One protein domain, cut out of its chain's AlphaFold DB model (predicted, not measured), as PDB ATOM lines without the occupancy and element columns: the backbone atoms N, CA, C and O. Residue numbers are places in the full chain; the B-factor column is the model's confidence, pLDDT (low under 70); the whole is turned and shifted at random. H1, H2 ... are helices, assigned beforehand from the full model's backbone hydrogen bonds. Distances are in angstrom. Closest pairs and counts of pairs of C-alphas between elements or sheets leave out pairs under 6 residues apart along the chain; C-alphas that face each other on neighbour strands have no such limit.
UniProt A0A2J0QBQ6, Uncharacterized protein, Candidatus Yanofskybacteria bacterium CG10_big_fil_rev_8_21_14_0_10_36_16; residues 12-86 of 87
ATOM      1  N   GLY A  12     -20.875  -4.377  -4.059       92.56
ATOM      2  CA  GLY A  12     -20.989  -5.237  -5.240       92.56
ATOM      3  C   GLY A  12     -21.985  -6.393  -5.077       92.56
ATOM      4  O   GLY A  12     -22.715  -6.713  -6.016       92.56
ATOM      5  N   ALA A  13     -22.066  -7.010  -3.892       92.38
ATOM      6  CA  ALA A  13     -23.054  -8.058  -3.627       92.38
ATOM      7  C   ALA A  13     -24.489  -7.502  -3.645       92.38
ATOM      8  O   ALA A  13     -25.377  -8.113  -4.251       92.38
ATOM      9  N   MET A  14     -24.684  -6.297  -3.104       93.69
ATOM     10  CA  MET A  14     -25.976  -5.612  -3.132       93.69
ATOM     11  C   MET A  14     -26.417  -5.322  -4.574       93.69
ATOM     12  O   MET A  14     -27.547  -5.648  -4.946       93.69
ATOM     13  N   LEU A  15     -25.520  -4.786  -5.412       93.31
ATOM     14  CA  LEU A  15     -25.803  -4.491  -6.825       93.31
ATOM     15  C   LEU A  15     -26.170  -5.743  -7.633       93.31
ATOM     16  O   LEU A  15     -27.040  -5.689  -8.509       93.31
ATOM     17  N   ARG A  16     -25.570  -6.898  -7.317       93.38
ATOM     18  CA  ARG A  16     -25.953  -8.181  -7.930       93.38
ATOM     19  C   ARG A  16     -27.363  -8.607  -7.533       93.38
ATOM     20  O   ARG A  16     -28.114  -9.062  -8.395       93.38
ATOM     21  N   ARG A  17     -27.757  -8.433  -6.264       93.19
ATOM     22  CA  ARG A  17     -29.142  -8.707  -5.843       93.19
ATOM     23  C   ARG A  17     -30.133  -7.776  -6.518       93.19
ATOM     24  O   ARG A  17     -31.160  -8.253  -6.985       93.19
ATOM     25  N   PHE A  18     -29.813  -6.488  -6.604       92.44
ATOM     26  CA  PHE A  18     -30.626  -5.523  -7.337       92.44
ATOM     27  C   PHE A  18     -30.799  -5.947  -8.798       92.44
ATOM     28  O   PHE A  18     -31.924  -6.080  -9.268       92.44
ATOM     29  N   SER A  19     -29.704  -6.284  -9.480       92.19
ATOM     30  CA  SER A  19     -29.733  -6.788 -10.860       92.19
ATOM     31  C   SER A  19     -30.545  -8.079 -11.019       92.19
ATOM     32  O   SER A  19     -31.206  -8.279 -12.035       92.19
ATOM     33  N   ARG A  20     -30.505  -8.986 -10.037       92.12
ATOM     34  CA  ARG A  20     -31.321 -10.210 -10.054       92.12
ATOM     35  C   ARG A  20     -32.801  -9.890  -9.862       92.12
ATOM     36  O   ARG A  20     -33.629 -10.449 -10.572       92.12
ATOM     37  N   LEU A  21     -33.116  -8.987  -8.939       92.12
ATOM     38  CA  LEU A  21     -34.480  -8.574  -8.638       92.12
ATOM     39  C   LEU A  21     -35.128  -7.872  -9.842       92.12
ATOM     40  O   LEU A  21     -36.243  -8.222 -10.216       92.12
ATOM     41  N   THR A  22     -34.415  -6.955 -10.504       90.00
ATOM     42  CA  THR A  22     -34.918  -6.250 -11.698       90.00
ATOM     43  C   THR A  22     -35.190  -7.188 -12.872       90.00
ATOM     44  O   THR A  22     -36.160  -6.981 -13.603       90.00
ATOM     45  N   LYS A  23     -34.367  -8.236 -13.036       88.31
ATOM     46  CA  LYS A  23     -34.606  -9.313 -14.009       88.31
ATOM     47  C   LYS A  23     -35.806 -10.173 -13.622       88.31
ATOM     48  O   LYS A  23     -36.621 -10.471 -14.480       88.31
ATOM     49  N   GLN A  24     -35.928 -10.557 -12.352       89.44
ATOM     50  CA  GLN A  24     -37.010 -11.426 -11.882       89.44
ATOM     51  C   GLN A  24     -38.393 -10.808 -12.095       89.44
ATOM     52  O   GLN A  24     -39.343 -11.523 -12.392       89.44
ATOM     53  N   THR A  25     -38.523  -9.497 -11.929       90.38
ATOM     54  CA  THR A  25     -39.822  -8.823 -12.065       90.38
ATOM     55  C   THR A  25     -40.057  -8.227 -13.437       90.38
ATOM     56  O   THR A  25     -40.967  -7.410 -13.586       90.38
ATOM     57  N   ASP A  26     -39.214  -8.566 -14.414       88.31
ATOM     58  CA  ASP A  26     -39.357  -8.125 -15.798       88.31
ATOM     59  C   ASP A  26     -39.528  -6.599 -15.931       88.31
ATOM     60  O   ASP A  26     -40.161  -6.111 -16.866       88.31
ATOM     61  N   TYR A  27     -38.956  -5.808 -15.010       89.75
ATOM     62  CA  TYR A  27     -39.230  -4.364 -14.930       89.75
ATOM     63  C   TYR A  27     -38.899  -3.660 -16.250       89.75
ATOM     64  O   TYR A  27     -39.710  -2.910 -16.790       89.75
ATOM     65  N   LEU A  28     -37.731  -3.976 -16.818       88.50
ATOM     66  CA  LEU A  28     -37.289  -3.435 -18.103       88.50
ATOM     67  C   LEU A  28     -38.181  -3.882 -19.265       88.50
ATOM     68  O   LEU A  28     -38.429  -3.098 -20.179       88.50
ATOM     69  N   LYS A  29     -38.659  -5.129 -19.247       90.56
ATOM     70  CA  LYS A  29     -39.540  -5.664 -20.287       90.56
ATOM     71  C   LYS A  29     -40.897  -4.964 -20.242       90.56
ATOM     72  O   LYS A  29     -41.337  -4.442 -21.258       90.56
ATOM     73  N   ASN A  30     -41.484  -4.848 -19.054       90.19
ATOM     74  CA  ASN A  30     -42.746  -4.150 -18.831       90.19
ATOM     75  C   ASN A  30     -42.648  -2.665 -19.207       90.19
ATOM     76  O   ASN A  30     -43.554  -2.128 -19.840       90.19
ATOM     77  N   ALA A  31     -41.541  -1.999 -18.864       91.94
ATOM     78  CA  ALA A  31     -41.301  -0.610 -19.246       91.94
ATOM     79  C   ALA A  31     -41.217  -0.443 -20.775       91.94
ATOM     80  O   ALA A  31     -41.879   0.430 -21.330       91.94
ATOM     81  N   LYS A  32     -40.475  -1.319 -21.468       90.94
ATOM     82  CA  LYS A  32     -40.386  -1.321 -22.940       90.94
ATOM     83  C   LYS A  32     -41.723  -1.631 -23.611       90.94
ATOM     84  O   LYS A  32     -42.038  -1.053 -24.644       90.94
ATOM     85  N   GLU A  33     -42.519  -2.533 -23.044       89.81
ATOM     86  CA  GLU A  33     -43.842  -2.863 -23.578       89.81
ATOM     87  C   GLU A  33     -44.834  -1.706 -23.441       89.81
ATOM     88  O   GLU A  33     -45.630  -1.502 -24.356       89.81
ATOM     89  N   LYS A  34     -44.752  -0.941 -22.345       90.81
ATOM     90  CA  LYS A  34     -45.586   0.242 -22.079       90.81
ATOM     91  C   LYS A  34     -45.142   1.503 -22.823       90.81
ATOM     92  O   LYS A  34     -45.904   2.461 -22.858       90.81
ATOM     93  N   GLN A  35     -43.939   1.516 -23.405       91.88
ATOM     94  CA  GLN A  35     -43.410   2.673 -24.137       91.88
ATOM     95  C   GLN A  35     -44.320   3.097 -25.300       91.88
ATOM     96  O   GLN A  35     -44.398   4.280 -25.618       91.88
ATOM     97  N   TYR A  36     -45.019   2.142 -25.918       92.44
ATOM     98  CA  TYR A  36     -45.921   2.387 -27.037       92.44
ATOM     99  C   TYR A  36     -47.314   1.847 -26.733       92.44
ATOM    100  O   TYR A  36     -47.460   0.740 -26.210       92.44
ATOM    101  N   SER A  37     -48.345   2.601 -27.117       87.62
ATOM    102  CA  SER A  37     -49.726   2.126 -27.030       87.62
ATOM    103  C   SER A  37     -49.934   0.943 -27.977       87.62
ATOM    104  O   SER A  37     -49.640   1.023 -29.172       87.62
ATOM    105  N   LYS A  38     -50.444  -0.165 -27.439       86.88
ATOM    106  CA  LYS A  38     -50.855  -1.342 -28.206       86.88
ATOM    107  C   LYS A  38     -52.360  -1.494 -28.059       86.88
ATOM    108  O   LYS A  38     -52.885  -1.425 -26.953       86.88
ATOM    109  N   ARG A  39     -53.054  -1.718 -29.175       85.81
ATOM    110  CA  ARG A  39     -54.471  -2.098 -29.136       85.81
ATOM    111  C   ARG A  39     -54.589  -3.497 -28.537       85.81
ATOM    112  O   ARG A  39     -53.781  -4.365 -28.871       85.81
ATOM    113  N   ASN A  40     -55.592  -3.702 -27.686       84.75
ATOM    114  CA  ASN A  40     -55.906  -5.027 -27.160       84.75
ATOM    115  C   ASN A  40     -56.190  -5.984 -28.323       84.75
ATOM    116  O   ASN A  40     -56.808  -5.607 -29.321       84.75
ATOM    117  N   GLU A  41     -55.692  -7.213 -28.220       84.56
ATOM    118  CA  GLU A  41     -55.977  -8.236 -29.218       84.56
ATOM    119  C   GLU A  41     -57.434  -8.689 -29.097       84.56
ATOM    120  O   GLU A  41     -57.957  -8.831 -27.999       84.56
ATOM    121  N   ASN A  42     -58.091  -8.930 -30.234       91.06
ATOM    122  CA  ASN A  42     -59.427  -9.524 -30.238       91.06
ATOM    123  C   ASN A  42     -59.369 -10.924 -29.604       91.06
ATOM    124  O   ASN A  42     -58.419 -11.667 -29.864       91.06
ATOM    125  N   GLU A  43     -60.428 -11.340 -28.907       90.12
ATOM    126  CA  GLU A  43     -60.508 -12.658 -28.253       90.12
ATOM    127  C   GLU A  43     -60.159 -13.823 -29.193       90.12
ATOM    128  O   GLU A  43     -59.466 -14.763 -28.810       90.12
ATOM    129  N   ARG A  44     -60.582 -13.751 -30.466       89.31
ATOM    130  CA  ARG A  44     -60.236 -14.756 -31.487       89.31
ATOM    131  C   ARG A  44     -58.724 -14.873 -31.695       89.31
ATOM    132  O   ARG A  44     -58.209 -15.979 -31.808       89.31
ATOM    133  N   LYS A  45     -58.004 -13.746 -31.742       89.56
ATOM    134  CA  LYS A  45     -56.543 -13.736 -31.918       89.56
ATOM    135  C   LYS A  45     -55.837 -14.298 -30.688       89.56
ATOM    136  O   LYS A  45     -54.870 -15.042 -30.841       89.56
ATOM    137  N   GLU A  46     -56.341 -13.993 -29.498       90.06
ATOM    138  CA  GLU A  46     -55.807 -14.532 -28.249       90.06
ATOM    139  C   GLU A  46     -55.981 -16.057 -28.171       90.06
ATOM    140  O   GLU A  46     -55.001 -16.773 -27.944       90.06
ATOM    141  N   LYS A  47     -57.186 -16.562 -28.472       92.06
ATOM    142  CA  LYS A  47     -57.484 -18.004 -28.545       92.06
ATOM    143  C   LYS A  47     -56.609 -18.710 -29.579       92.06
ATOM    144  O   LYS A  47     -55.936 -19.683 -29.250       92.06
ATOM    145  N   ASN A  48     -56.525 -18.171 -30.794       91.75
ATOM    146  CA  ASN A  48     -55.678 -18.716 -31.858       91.75
ATOM    147  C   ASN A  48     -54.197 -18.759 -31.456       91.75
ATOM    148  O   ASN A  48     -53.490 -19.729 -31.732       91.75
ATOM    149  N   ARG A  49     -53.713 -17.724 -30.756       90.12
ATOM    150  CA  ARG A  49     -52.347 -17.701 -30.228       90.12
ATOM    151  C   ARG A  49     -52.143 -18.779 -29.164       90.12
ATOM    152  O   ARG A  49     -51.077 -19.393 -29.160       90.12
ATOM    153  N   ALA A  50     -53.105 -18.990 -28.269       91.94
ATOM    154  CA  ALA A  50     -53.032 -20.034 -27.248       91.94
ATOM    155  C   ALA A  50     -52.979 -21.435 -27.883       91.94
ATOM    156  O   ALA A  50     -52.041 -22.181 -27.600       91.94
ATOM    157  N   ILE A  51     -53.884 -21.720 -28.824       92.69
ATOM    158  CA  ILE A  51     -53.926 -22.972 -29.599       92.69
ATOM    159  C   ILE A  51     -52.578 -23.221 -30.291       92.69
ATOM    160  O   ILE A  51     -51.966 -24.279 -30.141       92.69
ATOM    161  N   MET A  52     -52.032 -22.210 -30.976       92.50
ATOM    162  CA  MET A  52     -50.750 -22.355 -31.668       92.50
ATOM    163  C   MET A  52     -49.583 -22.647 -30.709       92.50
ATOM    164  O   MET A  52     -48.671 -23.396 -31.062       92.50
ATOM    165  N   ARG A  53     -49.577 -22.090 -29.489       92.81
ATOM    166  CA  ARG A  53     -48.530 -22.403 -28.495       92.81
ATOM    167  C   ARG A  53     -48.562 -23.873 -28.091       92.81
ATOM    168  O   ARG A  53     -47.494 -24.469 -27.950       92.81
ATOM    169  N   GLU A  54     -49.748 -24.439 -27.916       95.19
ATOM    170  CA  GLU A  54     -49.918 -25.844 -27.551       95.19
ATOM    171  C   GLU A  54     -49.402 -26.770 -28.656       95.19
ATOM    172  O   GLU A  54     -48.543 -27.620 -28.402       95.19
ATOM    173  N   HIS A  55     -49.797 -26.525 -29.909       93.38
ATOM    174  CA  HIS A  55     -49.294 -27.310 -31.038       93.38
ATOM    175  C   HIS A  55     -47.777 -27.180 -31.222       93.38
ATOM    176  O   HIS A  55     -47.098 -28.173 -31.480       93.38
ATOM    177  N   LEU A  56     -47.206 -25.982 -31.043       93.31
ATOM    178  CA  LEU A  56     -45.755 -25.784 -31.117       93.31
ATOM    179  C   LEU A  56     -45.001 -26.526 -30.011       93.31
ATOM    180  O   LEU A  56     -43.883 -26.998 -30.242       93.31
ATOM    181  N   ARG A  57     -45.592 -26.633 -28.817       93.81
ATOM    182  CA  ARG A  57     -45.031 -27.429 -27.725       93.81
ATOM    183  C   ARG A  57     -45.037 -28.913 -28.087       93.81
ATOM    184  O   ARG A  57     -43.982 -29.540 -28.010       93.81
ATOM    185  N   GLY A  58     -46.168 -29.432 -28.563       94.50
ATOM    186  CA  GLY A  58     -46.286 -30.820 -29.016       94.50
ATOM    187  C   GLY A  58     -45.316 -31.153 -30.154       94.50
ATOM    188  O   GLY A  58     -44.623 -32.167 -30.103       94.50
ATOM    189  N   LEU A  59     -45.177 -30.258 -31.138       92.94
ATOM    190  CA  LEU A  59     -44.229 -30.413 -32.244       92.94
ATOM    191  C   LEU A  59     -42.779 -30.484 -31.747       92.94
ATOM    192  O   LEU A  59     -42.011 -31.342 -32.179       92.94
ATOM    193  N   ARG A  60     -42.403 -29.606 -30.811       93.31
ATOM    194  CA  ARG A  60     -41.060 -29.604 -30.215       93.31
ATOM    195  C   ARG A  60     -40.780 -30.903 -29.463       93.31
ATOM    196  O   ARG A  60     -39.696 -31.458 -29.606       93.31
ATOM    197  N   GLU A  61     -41.731 -31.377 -28.664       94.56
ATOM    198  CA  GLU A  61     -41.602 -32.639 -27.929       94.56
ATOM    199  C   GLU A  61     -41.505 -33.835 -28.886       94.56
ATOM    200  O   GLU A  61     -40.647 -34.696 -28.697       94.56
ATOM    201  N   ARG A  62     -42.304 -33.849 -29.959       93.81
ATOM    202  CA  ARG A  62     -42.256 -34.869 -31.015       93.81
ATOM    203  C   ARG A  62     -40.888 -34.914 -31.700       93.81
ATOM    204  O   ARG A  62     -40.268 -35.971 -31.739       93.81
ATOM    205  N   LEU A  63     -40.392 -33.778 -32.191       92.38
ATOM    206  CA  LEU A  63     -39.092 -33.703 -32.872       92.38
ATOM    207  C   LEU A  63     -37.931 -34.096 -31.954       92.38
ATOM    208  O   LEU A  63     -37.001 -34.764 -32.394       92.38
ATOM    209  N   LYS A  64     -37.999 -33.726 -30.668       92.44
ATOM    210  CA  LYS A  64     -37.016 -34.166 -29.672       92.44
ATOM    211  C   LYS A  64     -37.043 -35.681 -29.467       92.44
ATOM    212  O   LYS A  64     -35.979 -36.283 -29.429       92.44
ATOM    213  N   LYS A  65     -38.231 -36.293 -29.365       94.56
ATOM    214  CA  LYS A  65     -38.378 -37.753 -29.210       94.56
ATOM    215  C   LYS A  65     -37.812 -38.530 -30.400       94.56
ATOM    216  O   LYS A  65     -37.225 -39.581 -30.195       94.56
ATOM    217  N   PHE A  66     -37.950 -38.000 -31.615       92.44
ATOM    218  CA  PHE A  66     -37.392 -38.611 -32.825       92.44
ATOM    219  C   PHE A  66     -35.902 -38.312 -33.052       92.44
ATOM    220  O   PHE A  66     -35.322 -38.822 -34.001       92.44
ATOM    221  N   GLY A  67     -35.267 -37.483 -32.215       91.44
ATOM    222  CA  GLY A  67     -33.870 -37.077 -32.414       91.44
ATOM    223  C   GLY A  67     -33.654 -36.140 -33.611       91.44
ATOM    224  O   GLY A  67     -32.522 -35.825 -33.954       91.44
ATOM    225  N   GLU A  68     -34.729 -35.648 -34.227       89.31
ATOM    226  CA  GLU A  68     -34.693 -34.803 -35.425       89.31
ATOM    227  C   GLU A  68     -34.787 -33.305 -35.115       89.31
ATOM    228  O   GLU A  68     -35.024 -32.486 -36.006       89.31
ATOM    229  N   TYR A  69     -34.645 -32.915 -33.848       88.12
ATOM    230  CA  TYR A  69     -34.737 -31.513 -33.470       88.12
ATOM    231  C   TYR A  69     -33.535 -30.724 -34.011       88.12
ATOM    232  O   TYR A  69     -32.467 -30.692 -33.403       88.12
ATOM    233  N   SER A  70     -33.750 -30.026 -35.123       90.44
ATOM    234  CA  SER A  70     -32.945 -28.886 -35.551       90.44
ATOM    235  C   SER A  70     -33.819 -27.636 -35.619       90.44
ATOM    236  O   SER A  70     -35.038 -27.711 -35.815       90.44
ATOM    237  N   GLU A  71     -33.206 -26.469 -35.431       88.31
ATOM    238  CA  GLU A  71     -33.933 -25.196 -35.461       88.31
ATOM    239  C   GLU A  71     -34.566 -24.951 -36.844       88.31
ATOM    240  O   GLU A  71     -35.677 -24.426 -36.934       88.31
ATOM    241  N   ASP A  72     -33.911 -25.414 -37.911       90.31
ATOM    242  CA  ASP A  72     -34.401 -25.304 -39.285       90.31
ATOM    243  C   ASP A  72     -35.587 -26.239 -39.549       90.31
ATOM    244  O   ASP A  72     -36.641 -25.772 -39.990       90.31
ATOM    245  N   LYS A  73     -35.493 -27.520 -39.156       88.62
ATOM    246  CA  LYS A  73     -36.615 -28.472 -39.266       88.62
ATOM    247  C   LYS A  73     -37.835 -27.998 -38.479       88.62
ATOM    248  O   LYS A  73     -38.961 -28.060 -38.967       88.62
ATOM    249  N   PHE A  74     -37.633 -27.458 -37.274       91.44
ATOM    250  CA  PHE A  74     -38.732 -26.909 -36.478       91.44
ATOM    251  C   PHE A  74     -39.416 -25.720 -37.169       91.44
ATOM    252  O   PHE A  74     -40.640 -25.588 -37.098       91.44
ATOM    253  N   ARG A  75     -38.657 -24.853 -37.850       90.25
ATOM    254  CA  ARG A  75     -39.214 -23.719 -38.608       90.25
ATOM    255  C   ARG A  75     -40.030 -24.178 -39.811       90.25
ATOM    256  O   ARG A  75     -41.083 -23.591 -40.061       90.25
ATOM    257  N   GLU A  76     -39.574 -25.197 -40.530       91.56
ATOM    258  CA  GLU A  76     -40.310 -25.782 -41.655       91.56
ATOM    259  C   GLU A  76     -41.619 -26.430 -41.200       91.56
ATOM    260  O   GLU A  76     -42.690 -26.072 -41.690       91.56
ATOM    261  N   GLU A  77     -41.559 -27.301 -40.193       89.31
ATOM    262  CA  GLU A  77     -42.741 -27.964 -39.634       89.31
ATOM    263  C   GLU A  77     -43.727 -26.963 -39.016       89.31
ATOM    264  O   GLU A  77     -44.940 -27.087 -39.175       89.31
ATOM    265  N   LYS A  78     -43.230 -25.886 -38.394       91.44
ATOM    266  CA  LYS A  78     -44.074 -24.776 -37.929       91.44
ATOM    267  C   LYS A  78     -44.834 -24.096 -39.071       91.44
ATOM    268  O   LYS A  78     -45.981 -23.698 -38.864       91.44
ATOM    269  N   LYS A  79     -44.218 -23.913 -40.246       90.12
ATOM    270  CA  LYS A  79     -44.896 -23.324 -41.416       90.12
ATOM    271  C   LYS A  79     -46.010 -24.245 -41.912       90.12
ATOM    272  O   LYS A  79     -47.121 -23.761 -42.108       90.12
ATOM    273  N   LYS A  80     -45.736 -25.551 -42.028       91.06
ATOM    274  CA  LYS A  80     -46.734 -26.568 -42.407       91.06
ATOM    275  C   LYS A  80     -47.908 -26.593 -41.426       91.06
ATOM    276  O   LYS A  80     -49.062 -26.540 -41.832       91.06
ATOM    277  N   LEU A  81     -47.610 -26.583 -40.126       89.44
ATOM    278  CA  LEU A  81     -48.611 -26.551 -39.061       89.44
ATOM    279  C   LEU A  81     -49.502 -25.304 -39.146       89.44
ATOM    280  O   LEU A  81     -50.716 -25.405 -38.999       89.44
ATOM    281  N   LYS A  82     -48.911 -24.134 -39.415       87.25
ATOM    282  CA  LYS A  82     -49.672 -22.891 -39.584       87.25
ATOM    283  C   LYS A  82     -50.610 -22.953 -40.795       87.25
ATOM    284  O   LYS A  82     -51.743 -22.505 -40.694       87.25
ATOM    285  N   GLN A  83     -50.147 -23.518 -41.912       87.94
ATOM    286  CA  GLN A  83     -50.974 -23.713 -43.108       87.94
ATOM    287  C   GLN A  83     -52.136 -24.678 -42.850       87.94
ATOM    288  O   GLN A  83     -53.242 -24.428 -43.305       87.94
ATOM    289  N   HIS A  84     -51.899 -25.754 -42.098       86.62
ATOM    290  CA  HIS A  84     -52.924 -26.758 -41.810       86.62
ATOM    291  C   HIS A  84     -54.028 -26.255 -40.869       86.62
ATOM    292  O   HIS A  84     -55.183 -26.631 -41.023       86.62
ATOM    293  N   LEU A  85     -53.674 -25.412 -39.896       80.44
ATOM    294  CA  LEU A  85     -54.621 -24.870 -38.920       80.44
ATOM    295  C   LEU A  85     -55.494 -23.731 -39.471       80.44
ATOM    296  O   LEU A  85     -56.439 -23.353 -38.790       80.44
ATOM    297  N   ASP A  86     -55.186 -23.193 -40.657       72.31
ATOM    298  CA  ASP A  86     -55.866 -22.036 -41.270       72.31
ATOM    299  C   ASP A  86     -56.004 -20.831 -40.302       72.31
ATOM    300  O   ASP A  86     -57.054 -20.196 -40.164       72.31
TER     301      ASP A  86
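AT A GLANCE: This is residues 12 to 86 of the 87 residues of an uncharacterized protein of Candidatus Yanofskybacteria bacterium CG10_big_fil_rev_8_21_14_0_10_36_16 (UniProt A0A2J0QBQ6). The model is a wide, open arch: one leg is a free arm of two helices, H1 and H2, end to end with a change of direction between them, and the other leg is a helical hairpin of H3 and H4. Residues 35 to 42, with no named element, bridge the two legs; residues 12 to 47 stand free, and neither H1 nor H2 touches another helix. The printed part has 75 residues with four named helices, in the order H1, H2, H3, H4, and no named strand; the class is all helix. The whole is extended, with a radius of gyration of the C-alphas of 18.5 A, and flat, spanning 49 by 36 by 17 A.

IN THESE COORDINATES: Find C-alpha 12 at (-20.989, -5.237, -5.240); from there H1 runs through residues 12 to 24, 18.4 A from first to last C-alpha. After a link of 2 residues, H2 begins at Tyr 27 and takes residues 27 to 34, 10.6 A from first to last C-alpha. After residues 35 to 42, look for C-alpha 43 at (-60.508, -12.658, -28.253), where H3 begins; it is the longest helix, 23 residues from 43 to 65, and 33.5 A long. H4 takes residues 71 to 85, 21.0 A long, and ends at C-alpha 85, at (-54.621, -24.870, -38.920).

HOW THE PARTS SIT: Start at H1 and H2, which are close but not clearly touching: their closest C-alphas, those of Thr 22 and Leu 28, are 7.4 A apart. They run the same way at a steep tilt of 38 degrees. Further along, H2 and H3 are apart, and H1 is apart from H3 and H4, as H2 is from H4. Look next at H3 and H4, a helical hairpin: they touch, and their closest C-alphas, those of Leu 56 and Lys 78, are 7.1 A apart. They run opposite ways at a steep tilt of 44 degrees. H3 touches H4 with residues 56 to 63 alone, and H4 touches H3 with residues 74 to 78 alone. In H1, H2, H3 and H4 every O i to N i+4 pair of the backbone is within hydrogen-bond range.

THE WHOLE: The two C-alphas farthest apart are those of Gly 12 and His 84, at 53.1 A. Without the stretch that stands free, the body has 39 residues and spans 28 by 16 by 13 A. The printed part has no cut. The links from H1 to H2 and from H3 to H4 are tight, and the one from H2 to H3, 8 residues, is short; no link is long. The mean pLDDT of the printed part is 90.5, and no printed residue is under 70.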